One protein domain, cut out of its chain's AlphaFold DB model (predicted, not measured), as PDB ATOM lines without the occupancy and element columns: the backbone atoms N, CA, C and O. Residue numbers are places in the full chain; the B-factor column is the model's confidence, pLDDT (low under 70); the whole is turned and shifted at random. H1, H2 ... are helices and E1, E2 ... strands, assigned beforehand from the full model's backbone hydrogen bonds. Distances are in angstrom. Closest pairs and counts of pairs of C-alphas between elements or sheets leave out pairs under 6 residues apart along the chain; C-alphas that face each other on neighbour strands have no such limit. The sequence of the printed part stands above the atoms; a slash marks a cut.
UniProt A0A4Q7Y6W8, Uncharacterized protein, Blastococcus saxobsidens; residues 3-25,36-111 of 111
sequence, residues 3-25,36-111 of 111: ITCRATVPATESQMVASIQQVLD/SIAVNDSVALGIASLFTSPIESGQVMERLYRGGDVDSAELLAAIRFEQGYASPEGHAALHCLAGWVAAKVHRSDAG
ATOM      1  N   ILE A   3     123.494 143.073 101.273       92.06
ATOM      2  CA  ILE A   3     124.367 142.702 102.389       92.06
ATOM      3  C   ILE A   3     123.578 142.711 103.690       92.06
ATOM      4  O   ILE A   3     122.750 143.588 103.915       92.06
ATOM      5  N   THR A   4     123.866 141.742 104.558       90.56
ATOM      6  CA  THR A   4     123.161 141.568 105.831       90.56
ATOM      7  C   THR A   4     124.052 141.892 107.026       90.56
ATOM      8  O   THR A   4     125.200 141.445 107.124       90.56
ATOM      9  N   CYS A   5     123.509 142.651 107.969       91.19
ATOM     10  CA  CYS A   5     124.051 142.941 109.283       91.19
ATOM     11  C   CYS A   5     123.431 141.971 110.291       91.19
ATOM     12  O   CYS A   5     122.213 141.844 110.376       91.19
ATOM     13  N   ARG A   6     124.273 141.249 111.032       89.69
ATOM     14  CA  ARG A   6     123.831 140.253 112.020       89.69
ATOM     15  C   ARG A   6     123.623 140.849 113.406       89.69
ATOM     16  O   ARG A   6     123.021 140.199 114.255       89.69
ATOM     17  N   ALA A   7     124.162 142.040 113.659       92.06
ATOM     18  CA  ALA A   7     123.912 142.746 114.904       92.06
ATOM     19  C   ALA A   7     122.478 143.290 114.913       92.06
ATOM     20  O   ALA A   7     121.945 143.676 113.880       92.06
ATOM     21  N   THR A   8     121.875 143.336 116.095       89.56
ATOM     22  CA  THR A   8     120.576 143.984 116.344       89.56
ATOM     23  C   THR A   8     120.696 145.151 117.322       89.56
ATOM     24  O   THR A   8     119.729 145.872 117.550       89.56
ATOM     25  N   VAL A   9     121.884 145.340 117.903       92.81
ATOM     26  CA  VAL A   9     122.187 146.379 118.887       92.81
ATOM     27  C   VAL A   9     123.363 147.207 118.363       92.81
ATOM     28  O   VAL A   9     124.414 146.623 118.062       92.81
ATOM     29  N   PRO A  10     123.214 148.539 118.228       95.50
ATOM     30  CA  PRO A  10     124.310 149.408 117.824       95.50
ATOM     31  C   PRO A  10     125.374 149.485 118.923       95.50
ATOM     32  O   PRO A  10     125.073 149.411 120.116       95.50
ATOM     33  N   ALA A  11     126.630 149.648 118.516       96.69
ATOM     34  CA  ALA A  11     127.713 149.947 119.443       96.69
ATOM     35  C   ALA A  11     127.492 151.316 120.109       96.69
ATOM     36  O   ALA A  11     126.969 152.242 119.487       96.69
ATOM     37  N   THR A  12     127.927 151.457 121.361       96.56
ATOM     38  CA  THR A  12     127.959 152.766 122.027       96.56
ATOM     39  C   THR A  12     128.964 153.690 121.341       96.56
ATOM     40  O   THR A  12     129.894 153.232 120.677       96.56
ATOM     41  N   GLU A  13     128.847 155.000 121.556       95.00
ATOM     42  CA  GLU A  13     129.788 155.981 121.000       95.00
ATOM     43  C   GLU A  13     131.250 155.665 121.353       95.00
ATOM     44  O   GLU A  13     132.109 155.617 120.475       95.00
ATOM     45  N   SER A  14     131.528 155.322 122.614       96.44
ATOM     46  CA  SER A  14     132.869 154.922 123.056       96.44
ATOM     47  C   SER A  14     133.399 153.677 122.336       96.44
ATOM     48  O   SER A  14     134.574 153.625 121.968       96.44
ATOM     49  N   GLN A  15     132.542 152.681 122.094       97.69
ATOM     50  CA  GLN A  15     132.897 151.479 121.337       97.69
ATOM     51  C   GLN A  15     133.149 151.795 119.860       97.69
ATOM     52  O   GLN A  15     134.069 151.225 119.265       97.69
ATOM     53  N   MET A  16     132.362 152.703 119.274       97.56
ATOM     54  CA  MET A  16     132.551 153.159 117.898       97.56
ATOM     55  C   MET A  16     133.889 153.868 117.734       97.56
ATOM     56  O   MET A  16     134.675 153.457 116.884       97.56
ATOM     57  N   VAL A  17     134.180 154.867 118.571       97.25
ATOM     58  CA  VAL A  17     135.435 155.631 118.513       97.25
ATOM     59  C   VAL A  17     136.641 154.701 118.632       97.25
ATOM     60  O   VAL A  17     137.537 154.744 117.790       97.25
ATOM     61  N   ALA A  18     136.636 153.795 119.617       97.94
ATOM     62  CA  ALA A  18     137.722 152.835 119.798       97.94
ATOM     63  C   ALA A  18     137.900 151.914 118.578       97.94
ATOM     64  O   ALA A  18     139.024 151.689 118.129       97.94
ATOM     65  N   SER A  19     136.802 151.403 118.013       97.88
ATOM     66  CA  SER A  19     136.851 150.486 116.867       97.88
ATOM     67  C   SER A  19     137.287 151.184 115.577       97.88
ATOM     68  O   SER A  19     138.070 150.624 114.813       97.88
ATOM     69  N   ILE A  20     136.802 152.405 115.336       98.12
ATOM     70  CA  ILE A  20     137.197 153.235 114.190       98.12
ATOM     71  C   ILE A  20     138.698 153.513 114.266       98.12
ATOM     72  O   ILE A  20     139.410 153.235 113.303       98.12
ATOM     73  N   GLN A  21     139.190 153.962 115.424       97.75
ATOM     74  CA  GLN A  21     140.614 154.223 115.631       97.75
ATOM     75  C   GLN A  21     141.459 152.970 115.362       97.75
ATOM     76  O   GLN A  21     142.387 153.014 114.560       97.75
ATOM     77  N   GLN A  22     141.085 151.823 115.942       97.62
ATOM     78  CA  GLN A  22     141.793 150.555 115.730       97.62
ATOM     79  C   GLN A  22     141.847 150.141 114.254       97.62
ATOM     80  O   GLN A  22     142.885 149.676 113.781       97.62
ATOM     81  N   VAL A  23     140.743 150.292 113.516       97.69
ATOM     82  CA  VAL A  23     140.692 149.957 112.086       97.69
ATOM     83  C   VAL A  23     141.576 150.900 111.275       97.69
ATOM     84  O   VAL A  23     142.318 150.430 110.410       97.69
ATOM     85  N   LEU A  24     141.524 152.203 111.552       96.81
ATOM     86  CA  LEU A  24     142.332 153.197 110.849       96.81
ATOM     87  C   LEU A  24     143.825 152.999 111.116       96.81
ATOM     88  O   LEU A  24     144.590 152.918 110.156       96.81
ATOM     89  N   ASP A  25     144.226 152.804 112.373       97.31
ATOM     90  CA  ASP A  25     145.620 152.525 112.743       97.31
ATOM     91  C   ASP A  25     146.120 151.245 112.076       97.31
ATOM     92  O   ASP A  25     147.197 151.201 111.472       97.31
ATOM     93  N   SER A  36     139.168 142.467 104.652       92.69
ATOM     94  CA  SER A  36     138.646 141.899 105.897       92.69
ATOM     95  C   SER A  36     138.938 142.746 107.144       92.69
ATOM     96  O   SER A  36     138.307 142.514 108.175       92.69
ATOM     97  N   ILE A  37     139.848 143.727 107.074       95.56
ATOM     98  CA  ILE A  37     140.067 144.701 108.154       95.56
ATOM     99  C   ILE A  37     139.018 145.804 108.026       95.56
ATOM    100  O   ILE A  37     139.192 146.803 107.317       95.56
ATOM    101  N   ALA A  38     137.918 145.591 108.733       97.56
ATOM    102  CA  ALA A  38     136.781 146.487 108.810       97.56
ATOM    103  C   ALA A  38     136.205 146.499 110.231       97.56
ATOM    104  O   ALA A  38     136.506 145.624 111.047       97.56
ATOM    105  N   VAL A  39     135.359 147.490 110.514       97.69
ATOM    106  CA  VAL A  39     134.559 147.512 111.743       97.69
ATOM    107  C   VAL A  39     133.596 146.323 111.779       97.69
ATOM    108  O   VAL A  39     133.301 145.718 110.750       97.69
ATOM    109  N   ASN A  40     133.114 145.960 112.964       96.00
ATOM    110  CA  ASN A  40     132.128 144.889 113.107       96.00
ATOM    111  C   ASN A  40     130.693 145.388 112.828       96.00
ATOM    112  O   ASN A  40     130.446 146.579 112.645       96.00
ATOM    113  N   ASP A  41     129.740 144.455 112.824       96.25
ATOM    114  CA  ASP A  41     128.331 144.723 112.519       96.25
ATOM    115  C   ASP A  41     127.676 145.725 113.497       96.25
ATOM    116  O   ASP A  41     126.935 146.600 113.059       96.25
ATOM    117  N   SER A  42     127.970 145.669 114.803       96.75
ATOM    118  CA  SER A  42     127.371 146.606 115.771       96.75
ATOM    119  C   SER A  42     127.899 148.031 115.606       96.75
ATOM    120  O   SER A  42     127.137 148.990 115.736       96.75
ATOM    121  N   VAL A  43     129.181 148.189 115.273       97.62
ATOM    122  CA  VAL A  43     129.774 149.496 114.957       97.62
ATOM    123  C   VAL A  43     129.227 150.028 113.636       97.62
ATOM    124  O   VAL A  43     128.917 151.211 113.558       97.62
ATOM    125  N   ALA A  44     129.026 149.176 112.625       97.56
ATOM    126  CA  ALA A  44     128.379 149.585 111.379       97.56
ATOM    127  C   ALA A  44     126.958 150.136 111.616       97.56
ATOM    128  O   ALA A  44     126.618 151.184 111.069       97.56
ATOM    129  N   LEU A  45     126.159 149.492 112.482       97.12
ATOM    130  CA  LEU A  45     124.843 150.011 112.888       97.12
ATOM    131  C   LEU A  45     124.940 151.336 113.645       97.12
ATOM    132  O   LEU A  45     124.148 152.240 113.394       97.12
ATOM    133  N   GLY A  46     125.900 151.451 114.564       97.12
ATOM    134  CA  GLY A  46     126.126 152.683 115.311       97.12
ATOM    135  C   GLY A  46     126.456 153.851 114.380       97.12
ATOM    136  O   GLY A  46     125.812 154.893 114.462       97.12
ATOM    137  N   ILE A  47     127.370 153.648 113.424       97.75
ATOM    138  CA  ILE A  47     127.716 154.667 112.426       97.75
ATOM    139  C   ILE A  47     126.475 155.033 111.606       97.75
ATOM    140  O   ILE A  47     126.157 156.210 111.499       97.75
ATOM    141  N   ALA A  48     125.727 154.052 111.091       97.19
ATOM    142  CA  ALA A  48     124.510 154.313 110.318       97.19
ATOM    143  C   ALA A  48     123.459 155.121 111.106       97.19
ATOM    144  O   ALA A  48     122.802 156.002 110.551       97.19
ATOM    145  N   SER A  49     123.333 154.880 112.416       96.31
ATOM    146  CA  SER A  49     122.397 155.625 113.266       96.31
ATOM    147  C   SER A  49     122.715 157.126 113.338       96.31
ATOM    148  O   SER A  49     121.793 157.936 113.366       96.31
ATOM    149  N   LEU A  50     123.999 157.508 113.279       96.75
ATOM    150  CA  LEU A  50     124.436 158.909 113.328       96.75
ATOM    151  C   LEU A  50     124.060 159.700 112.068       96.75
ATOM    152  O   LEU A  50     123.895 160.914 112.137       96.75
ATOM    153  N   PHE A  51     123.920 159.017 110.930       97.00
ATOM    154  CA  PHE A  51     123.619 159.628 109.630       97.00
ATOM    155  C   PHE A  51     122.161 159.420 109.197       97.00
ATOM    156  O   PHE A  51     121.811 159.668 108.047       97.00
ATOM    157  N   THR A  52     121.288 158.966 110.101       96.62
ATOM    158  CA  THR A  52     119.850 158.849 109.819       96.62
ATOM    159  C   THR A  52     119.205 160.232 109.736       96.62
ATOM    160  O   THR A  52     119.370 161.069 110.621       96.62
ATOM    161  N   SER A  53     118.448 160.476 108.669       95.94
ATOM    162  CA  SER A  53     117.794 161.762 108.410       95.94
ATOM    163  C   SER A  53     116.660 161.595 107.377       95.94
ATOM    164  O   SER A  53     116.530 160.520 106.780       95.94
ATOM    165  N   PRO A  54     115.801 162.611 107.153       96.06
ATOM    166  CA  PRO A  54     114.675 162.496 106.220       96.06
ATOM    167  C   PRO A  54     115.066 162.621 104.737       96.06
ATOM    168  O   PRO A  54     114.201 162.476 103.878       96.06
ATOM    169  N   ILE A  55     116.333 162.909 104.416       95.62
ATOM    170  CA  ILE A  55     116.812 162.934 103.025       95.62
ATOM    171  C   ILE A  55     117.172 161.523 102.541       95.62
ATOM    172  O   ILE A  55     117.347 160.608 103.341       95.62
ATOM    173  N   GLU A  56     117.296 161.346 101.226       96.62
ATOM    174  CA  GLU A  56     117.483 160.034 100.591       96.62
ATOM    175  C   GLU A  56     118.653 159.230 101.182       96.62
ATOM    176  O   GLU A  56     118.469 158.083 101.587       96.62
ATOM    177  N   SER A  57     119.836 159.838 101.310       97.06
ATOM    178  CA  SER A  57     121.012 159.200 101.915       97.06
ATOM    179  C   SER A  57     120.759 158.776 103.365       97.06
ATOM    180  O   SER A  57     121.091 157.652 103.745       97.06
ATOM    181  N   GLY A  58     120.088 159.618 104.153       97.00
ATOM    182  CA  GLY A  58     119.707 159.307 105.530       97.00
ATOM    183  C   GLY A  58     118.690 158.174 105.646       97.00
ATOM    184  O   GLY A  58     118.788 157.357 106.560       97.00
ATOM    185  N   GLN A  59     117.764 158.052 104.694       96.62
ATOM    186  CA  GLN A  59     116.805 156.941 104.625       96.62
ATOM    187  C   GLN A  59     117.477 155.609 104.245       96.62
ATOM    188  O   GLN A  59     117.034 154.531 104.652       96.62
ATOM    189  N   VAL A  60     118.572 155.646 103.480       96.81
ATOM    190  CA  VAL A  60     119.417 154.463 103.230       96.81
ATOM    191  C   VAL A  60     120.121 154.028 104.521       96.81
ATOM    192  O   VAL A  60     120.104 152.840 104.854       96.81
ATOM    193  N   MET A  61     120.676 154.980 105.280       96.94
ATOM    194  CA  MET A  61     121.298 154.713 106.586       96.94
ATOM    195  C   MET A  61     120.285 154.149 107.590       96.94
ATOM    196  O   MET A  61     120.577 153.168 108.278       96.94
ATOM    197  N   GLU A  62     119.065 154.696 107.614       95.81
ATOM    198  CA  GLU A  62     117.981 154.214 108.474       95.81
ATOM    199  C   GLU A  62     117.622 152.751 108.171       95.81
ATOM    200  O   GLU A  62     117.437 151.952 109.091       95.81
ATOM    201  N   ARG A  63     117.560 152.360 106.891       94.25
ATOM    202  CA  ARG A  63     117.280 150.966 106.507       94.25
ATOM    203  C   ARG A  63     118.347 150.001 107.002       94.25
ATOM    204  O   ARG A  63     117.990 148.935 107.500       94.25
ATOM    205  N   LEU A  64     119.626 150.370 106.920       95.12
ATOM    206  CA  LEU A  64     120.691 149.569 107.524       95.12
ATOM    207  C   LEU A  64     120.495 149.477 109.043       95.12
ATOM    208  O   LEU A  64     120.503 148.376 109.591       95.12
ATOM    209  N   TYR A  65     120.271 150.618 109.698       95.00
ATOM    210  CA  TYR A  65     120.103 150.700 111.147       95.00
ATOM    211  C   TYR A  65     118.923 149.859 111.670       95.00
ATOM    212  O   TYR A  65     119.052 149.195 112.697       95.00
ATOM    213  N   ARG A  66     117.784 149.847 110.960       90.19
ATOM    214  CA  ARG A  66     116.540 149.182 111.400       90.19
ATOM    215  C   ARG A  66     116.344 147.772 110.849       90.19
ATOM    216  O   ARG A  66     115.738 146.941 111.518       90.19
ATOM    217  N   GLY A  67     116.770 147.531 109.614       73.69
ATOM    218  CA  GLY A  67     116.424 146.332 108.850       73.69
ATOM    219  C   GLY A  67     117.583 145.371 108.629       73.69
ATOM    220  O   GLY A  67     117.345 144.247 108.194       73.69
ATOM    221  N   GLY A  68     118.825 145.791 108.889       76.44
ATOM    222  CA  GLY A  68     120.029 144.979 108.720       76.44
ATOM    223  C   GLY A  68     120.333 144.538 107.282       76.44
ATOM    224  O   GLY A  68     121.453 144.120 107.026       76.44
ATOM    225  N   ASP A  69     119.400 144.644 106.338       85.62
ATOM    226  CA  ASP A  69     119.548 144.252 104.938       85.62
ATOM    227  C   ASP A  69     119.388 145.461 104.005       85.62
ATOM    228  O   ASP A  69     118.357 146.140 104.000       85.62
ATOM    229  N   VAL A  70     120.421 145.729 103.208       93.19
ATOM    230  CA  VAL A  70     120.517 146.906 102.337       93.19
ATOM    231  C   VAL A  70     121.320 146.576 101.081       93.19
ATOM    232  O   VAL A  70     122.213 145.724 101.104       93.19
ATOM    233  N   ASP A  71     121.006 147.235  99.963       95.50
ATOM    234  CA  ASP A  71     121.826 147.107  98.761       95.50
ATOM    235  C   ASP A  71     123.173 147.825  98.948       95.50
ATOM    236  O   ASP A  71     123.238 148.988  99.348       95.50
ATOM    237  N   SER A  72     124.268 147.122  98.663       96.19
ATOM    238  CA  SER A  72     125.628 147.618  98.864       96.19
ATOM    239  C   SER A  72     125.976 148.813  97.980       96.19
ATOM    240  O   SER A  72     126.710 149.694  98.428       96.19
ATOM    241  N   ALA A  73     125.466 148.878  96.748       97.44
ATOM    242  CA  ALA A  73     125.754 149.986  95.843       97.44
ATOM    243  C   ALA A  73     125.004 151.249  96.279       97.44
ATOM    244  O   ALA A  73     125.585 152.336  96.289       97.44
ATOM    245  N   GLU A  74     123.751 151.078  96.700       97.06
ATOM    246  CA  GLU A  74     122.923 152.140  97.269       97.06
ATOM    247  C   GLU A  74     123.550 152.706  98.552       97.06
ATOM    248  O   GLU A  74     123.748 153.916  98.674       97.06
ATOM    249  N   LEU A  75     123.965 151.830  99.473       97.50
ATOM    250  CA  LEU A  75     124.626 152.245 100.708       97.50
ATOM    251  C   LEU A  75     125.959 152.957 100.437       97.50
ATOM    252  O   LEU A  75     126.235 153.986 101.048       97.50
ATOM    253  N   LEU A  76     126.777 152.472  99.497       98.38
ATOM    254  CA  LEU A  76     128.020 153.156  99.118       98.38
ATOM    255  C   LEU A  76     127.768 154.529  98.482       98.38
ATOM    256  O   LEU A  76     128.578 155.437  98.669       98.38
ATOM    257  N   ALA A  77     126.679 154.696  97.728       98.25
ATOM    258  CA  ALA A  77     126.294 155.996  97.185       98.25
ATOM    259  C   ALA A  77     125.888 156.971  98.300       98.25
ATOM    260  O   ALA A  77     126.402 158.090  98.327       98.25
ATOM    261  N   ALA A  78     125.066 156.523  99.252       98.12
ATOM    262  CA  ALA A  78     124.688 157.314 100.423       98.12
ATOM    263  C   ALA A  78     125.910 157.705 101.270       98.12
ATOM    264  O   ALA A  78     126.062 158.870 101.625       98.12
ATOM    265  N   ILE A  79     126.829 156.765 101.522       98.50
ATOM    266  CA  ILE A  79     128.077 157.034 102.251       98.50
ATOM    267  C   ILE A  79     128.889 158.139 101.567       98.50
ATOM    268  O   ILE A  79     129.306 159.085 102.231       98.50
ATOM    269  N   ARG A  80     129.104 158.046 100.248       98.25
ATOM    270  CA  ARG A  80     129.866 159.063  99.503       98.25
ATOM    271  C   ARG A  80     129.192 160.432  99.524       98.25
ATOM    272  O   ARG A  80     129.891 161.437  99.575       98.25
ATOM    273  N   PHE A  81     127.862 160.466  99.472       98.25
ATOM    274  CA  PHE A  81     127.105 161.708  99.584       98.25
ATOM    275  C   PHE A  81     127.334 162.364 100.952       98.25
ATOM    276  O   PHE A  81     127.789 163.503 101.011       98.25
ATOM    277  N   GLU A  82     127.117 161.623 102.043       98.12
ATOM    278  CA  GLU A  82     127.302 162.129 103.413       98.12
ATOM    279  C   GLU A  82     128.754 162.556 103.684       98.12
ATOM    280  O   GLU A  82     129.006 163.564 104.344       98.12
ATOM    281  N   GLN A  83     129.736 161.853 103.107       97.88
ATOM    282  CA  GLN A  83     131.156 162.207 103.219       97.88
ATOM    283  C   GLN A  83     131.489 163.602 102.680       97.88
ATOM    284  O   GLN A  83     132.492 164.171 103.115       97.88
ATOM    285  N   GLY A  84     130.685 164.140 101.756       97.00
ATOM    286  CA  GLY A  84     130.852 165.491 101.217       97.00
ATOM    287  C   GLY A  84     130.474 166.606 102.196       97.00
ATOM    288  O   GLY A  84     130.877 167.749 101.989       97.00
ATOM    289  N   TYR A  85     129.736 166.278 103.261       94.62
ATOM    290  CA  TYR A  85     129.222 167.236 104.246       94.62
ATOM    291  C   TYR A  85     129.659 166.925 105.686       94.62
ATOM    292  O   TYR A  85     129.496 167.761 106.575       94.62
ATOM    293  N   ALA A  86     130.205 165.732 105.930       95.75
ATOM    294  CA  ALA A  86     130.619 165.285 107.252       95.75
ATOM    295  C   ALA A  86     131.835 166.055 107.801       95.75
ATOM    296  O   ALA A  86     132.718 166.485 107.057       95.75
ATOM    297  N   SER A  87     131.921 166.155 109.135       96.81
ATOM    298  CA  SER A  87     133.155 166.558 109.826       96.81
ATOM    299  C   SER A  87     134.290 165.553 109.554       96.81
ATOM    300  O   SER A  87     134.020 164.453 109.065       96.81
ATOM    301  N   PRO A  88     135.553 165.854 109.906       96.75
ATOM    302  CA  PRO A  88     136.645 164.884 109.794       96.75
ATOM    303  C   PRO A  88     136.356 163.547 110.498       96.75
ATOM    304  O   PRO A  88     136.592 162.479 109.932       96.75
ATOM    305  N   GLU A  89     135.783 163.589 111.701       96.12
ATOM    306  CA  GLU A  89     135.408 162.407 112.482       96.12
ATOM    307  C   GLU A  89     134.263 161.643 111.810       96.12
ATOM    308  O   GLU A  89     134.318 160.418 111.674       96.12
ATOM    309  N   GLY A  90     133.251 162.366 111.320       97.38
ATOM    310  CA  GLY A  90     132.154 161.775 110.559       97.38
ATOM    311  C   GLY A  90     132.638 161.128 109.259       97.38
ATOM    312  O   GLY A  90     132.228 160.017 108.922       97.38
ATOM    313  N   HIS A  91     133.577 161.765 108.562       98.06
ATOM    314  CA  HIS A  91     134.183 161.234 107.347       98.06
ATOM    315  C   HIS A  91     134.974 159.949 107.629       98.06
ATOM    316  O   HIS A  91     134.866 158.979 106.874       98.06
ATOM    317  N   ALA A  92     135.726 159.909 108.733       97.62
ATOM    318  CA  ALA A  92     136.456 158.725 109.182       97.62
ATOM    319  C   ALA A  92     135.515 157.558 109.536       97.62
ATOM    320  O   ALA A  92     135.768 156.411 109.143       97.62
ATOM    321  N   ALA A  93     134.400 157.849 110.212       98.38
ATOM    322  CA  ALA A  93     133.355 156.873 110.503       98.38
ATOM    323  C   ALA A  93     132.735 156.310 109.211       98.38
ATOM    324  O   ALA A  93     132.691 155.095 109.014       98.38
ATOM    325  N   LEU A  94     132.344 157.184 108.281       98.50
ATOM    326  CA  LEU A  94     131.797 156.806 106.976       98.50
ATOM    327  C   LEU A  94     132.788 155.998 106.125       98.50
ATOM    328  O   LEU A  94     132.401 155.022 105.482       98.50
ATOM    329  N   HIS A  95     134.078 156.336 106.168       98.06
ATOM    330  CA  HIS A  95     135.130 155.561 105.508       98.06
ATOM    331  C   HIS A  95     135.231 154.138 106.085       98.06
ATOM    332  O   HIS A  95     135.342 153.161 105.339       98.06
ATOM    333  N   CYS A  96     135.131 153.990 107.409       98.31
ATOM    334  CA  CYS A  96     135.094 152.676 108.050       98.31
ATOM    335  C   CYS A  96     133.832 151.881 107.678       98.31
ATOM    336  O   CYS A  96     133.927 150.675 107.437       98.31
ATOM    337  N   LEU A  97     132.676 152.546 107.568       98.25
ATOM    338  CA  LEU A  97     131.434 151.920 107.108       98.25
ATOM    339  C   LEU A  97     131.551 151.434 105.653       98.25
ATOM    340  O   LEU A  97     131.182 150.296 105.364       98.25
ATOM    341  N   ALA A  98     132.147 152.222 104.752       98.19
ATOM    342  CA  ALA A  98     132.431 151.782 103.380       98.19
ATOM    343  C   ALA A  98     133.353 150.550 103.350       98.19
ATOM    344  O   ALA A  98     133.123 149.614 102.579       98.19
ATOM    345  N   GLY A  99     134.365 150.511 104.224       97.56
ATOM    346  CA  GLY A  99     135.229 149.344 104.402       97.56
ATOM    347  C   GLY A  99     134.466 148.091 104.847       97.56
ATOM    348  O   GLY A  99     134.712 147.005 104.321       97.56
ATOM    349  N   TRP A 100     133.498 148.237 105.756       97.69
ATOM    350  CA  TRP A 100     132.608 147.146 106.167       97.69
ATOM    351  C   TRP A 100     131.726 146.645 105.018       97.69
ATOM    352  O   TRP A 100     131.615 145.432 104.825       97.69
ATOM    353  N   VAL A 101     131.176 147.547 104.196       97.00
ATOM    354  CA  VAL A 101     130.418 147.165 102.992       97.00
ATOM    355  C   VAL A 101     131.283 146.334 102.045       97.00
ATOM    356  O   VAL A 101     130.864 145.257 101.618       97.00
ATOM    357  N   ALA A 102     132.511 146.779 101.769       96.19
ATOM    358  CA  ALA A 102     133.443 146.042 100.917       96.19
ATOM    359  C   ALA A 102     133.766 144.645 101.483       96.19
ATOM    360  O   ALA A 102     133.789 143.665 100.739       96.19
ATOM    361  N   ALA A 103     133.947 144.530 102.804       96.19
ATOM    362  CA  ALA A 103     134.186 143.251 103.472       96.19
ATOM    363  C   ALA A 103     132.992 142.286 103.351       96.19
ATOM    364  O   ALA A 103     133.184 141.083 103.153       96.19
ATOM    365  N   LYS A 104     131.757 142.798 103.457       95.19
ATOM    366  CA  LYS A 104     130.522 142.012 103.285       95.19
ATOM    367  C   LYS A 104     130.347 141.524 101.851       95.19
ATOM    368  O   LYS A 104     130.005 140.358 101.652       95.19
ATOM    369  N   VAL A 105     130.605 142.395 100.875       94.44
ATOM    370  CA  VAL A 105     130.545 142.044  99.450       94.44
ATOM    371  C   VAL A 105     131.543 140.931  99.147       94.44
ATOM    372  O   VAL A 105     131.141 139.841  98.753       94.44
ATOM    373  N   HIS A 106     132.814 141.141  99.497       92.19
ATOM    374  CA  HIS A 106     133.868 140.155  99.266       92.19
ATOM    375  C   HIS A 106     133.580 138.794  99.918       92.19
ATOM    376  O   HIS A 106     133.866 137.752  99.339       92.19
ATOM    377  N   ARG A 107     132.989 138.785 101.122       87.94
ATOM    378  CA  ARG A 107     132.611 137.537 101.799       87.94
ATOM    379  C   ARG A 107     131.517 136.772 101.059       87.94
ATOM    380  O   ARG A 107     131.534 135.549 101.116       87.94
ATOM    381  N   SER A 108     130.556 137.458 100.446       81.31
ATOM    382  CA  SER A 108     129.440 136.757  99.799       81.31
ATOM    383  C   SER A 108     129.769 136.317  98.372       81.31
ATOM    384  O   SER A 108     129.136 135.385  97.903       81.31
ATOM    385  N   ASP A 109     130.770 136.922  97.724       72.88
ATOM    386  CA  ASP A 109     131.307 136.446  96.436       72.88
ATOM    387  C   ASP A 109     132.200 135.197  96.588       72.88
ATOM    388  O   ASP A 109     132.462 134.490  95.620       72.88
ATOM    389  N   ALA A 110     132.710 134.940  97.797       63.41
ATOM    390  CA  ALA A 110     133.593 133.812  98.104       63.41
ATOM    391  C   ALA A 110     132.847 132.529  98.534       63.41
ATOM    392  O   ALA A 110     133.500 131.570  98.957       63.41
ATOM    393  N   GLY A 111     131.510 132.525  98.486       48.75
ATOM    394  CA  GLY A 111     130.645 131.387  98.819       48.75
ATOM    395  C   GLY A 111     129.830 130.933  97.621       48.75
ATOM    396  O   GLY A 111     129.568 129.713  97.550       48.75
TER     397      GLY A 111
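AT A GLANCE: This is residues 3 to 25 and 36 to 111 of the 111 residues of an uncharacterized protein of Blastococcus saxobsidens (UniProt A0A4Q7Y6W8). What shape does the model show? Four helices join in a ring of contacts, made of two helical hairpins: the long H5 with H4 folded back beside it, and H2 with H3, where H2 packs on H5 and H3 on H4. H1 crosses one side of this ring, over H2 and H5, and the short strand E1 lies between H3 and H4 along the chain. What is its make-up? The printed part has 99 residues, with five named helices and one named strand in the order H1, H2, H3, E1, H4, H5, and its class is mostly helix. It is compact and rounded, with a radius of gyration of the C-alphas of 12.2 A and spans of 36 by 30 by 24 A.

HOW THE PARTS SIT: What touches the longest helix? H5, residues 88 to 109, and H4, residues 72 to 83, are a hairpin at a shallow tilt of 11 degrees, opposite ways; their closest C-alphas, of Gln 83 and His 91, are 5.2 A apart. With residues 93 to 100 alone H5 touches H2, residues 41 to 50, at a steep tilt of 41 degrees, the closest C-alphas being those of Ala 44 and Leu 97 at 5.7 A. H1, residues 13 to 25, touches H5 with residues 20 to 24 alone, only just about perpendicular at 72 degrees, the C-alphas of Ile 20 and Ala 93 coming closest at 6.4 A. Where is the other hairpin? H2 and H3, residues 56 to 67, form it at a steep tilt of 40 degrees, opposite ways, with the C-alphas of Ala 48 and Met 61 closest at 4.9 A. H3 touches H4 with residues 56 to 61 alone, and is apart from H5. What do the strand and the backbones show? E1, residues 69 to 71, pairs with no named strand, but residues 3 to 4 pair with its residues 69 to 70, antiparallel. In H1, H2, H3, H4 and H5 every O i to N i+4 pair is within hydrogen-bond range.

IN THESE COORDINATES: Where does the longest helix run? H5 goes 31.9 A from C-alpha 88 at (136.645, 164.884, 109.794) to C-alpha 109 at (131.307, 136.446, 96.436). How long are the others? H1 begins with C-alpha 13 at (129.788, 155.981, 121.000) and is 18.2 A long; H4 measures 16.2 A, H3 16.0 A, H2 14.7 A and E1 7.2 A.

THE WHOLE: Is the printed part continuous? Residues 26 to 35 are not printed, and C-alphas 25 and 36 are 14.4 A apart across the cut. Which links are tight? Those from H2 to H3, H3 to E1, E1 to H4 and H4 to H5 are. How far does it reach, and where is confidence low? The two C-alphas farthest apart, of Ser 87 and Gly 111, are 36.9 A apart. The mean pLDDT of the printed part is 94.5, with residues 110 to 111 under 70.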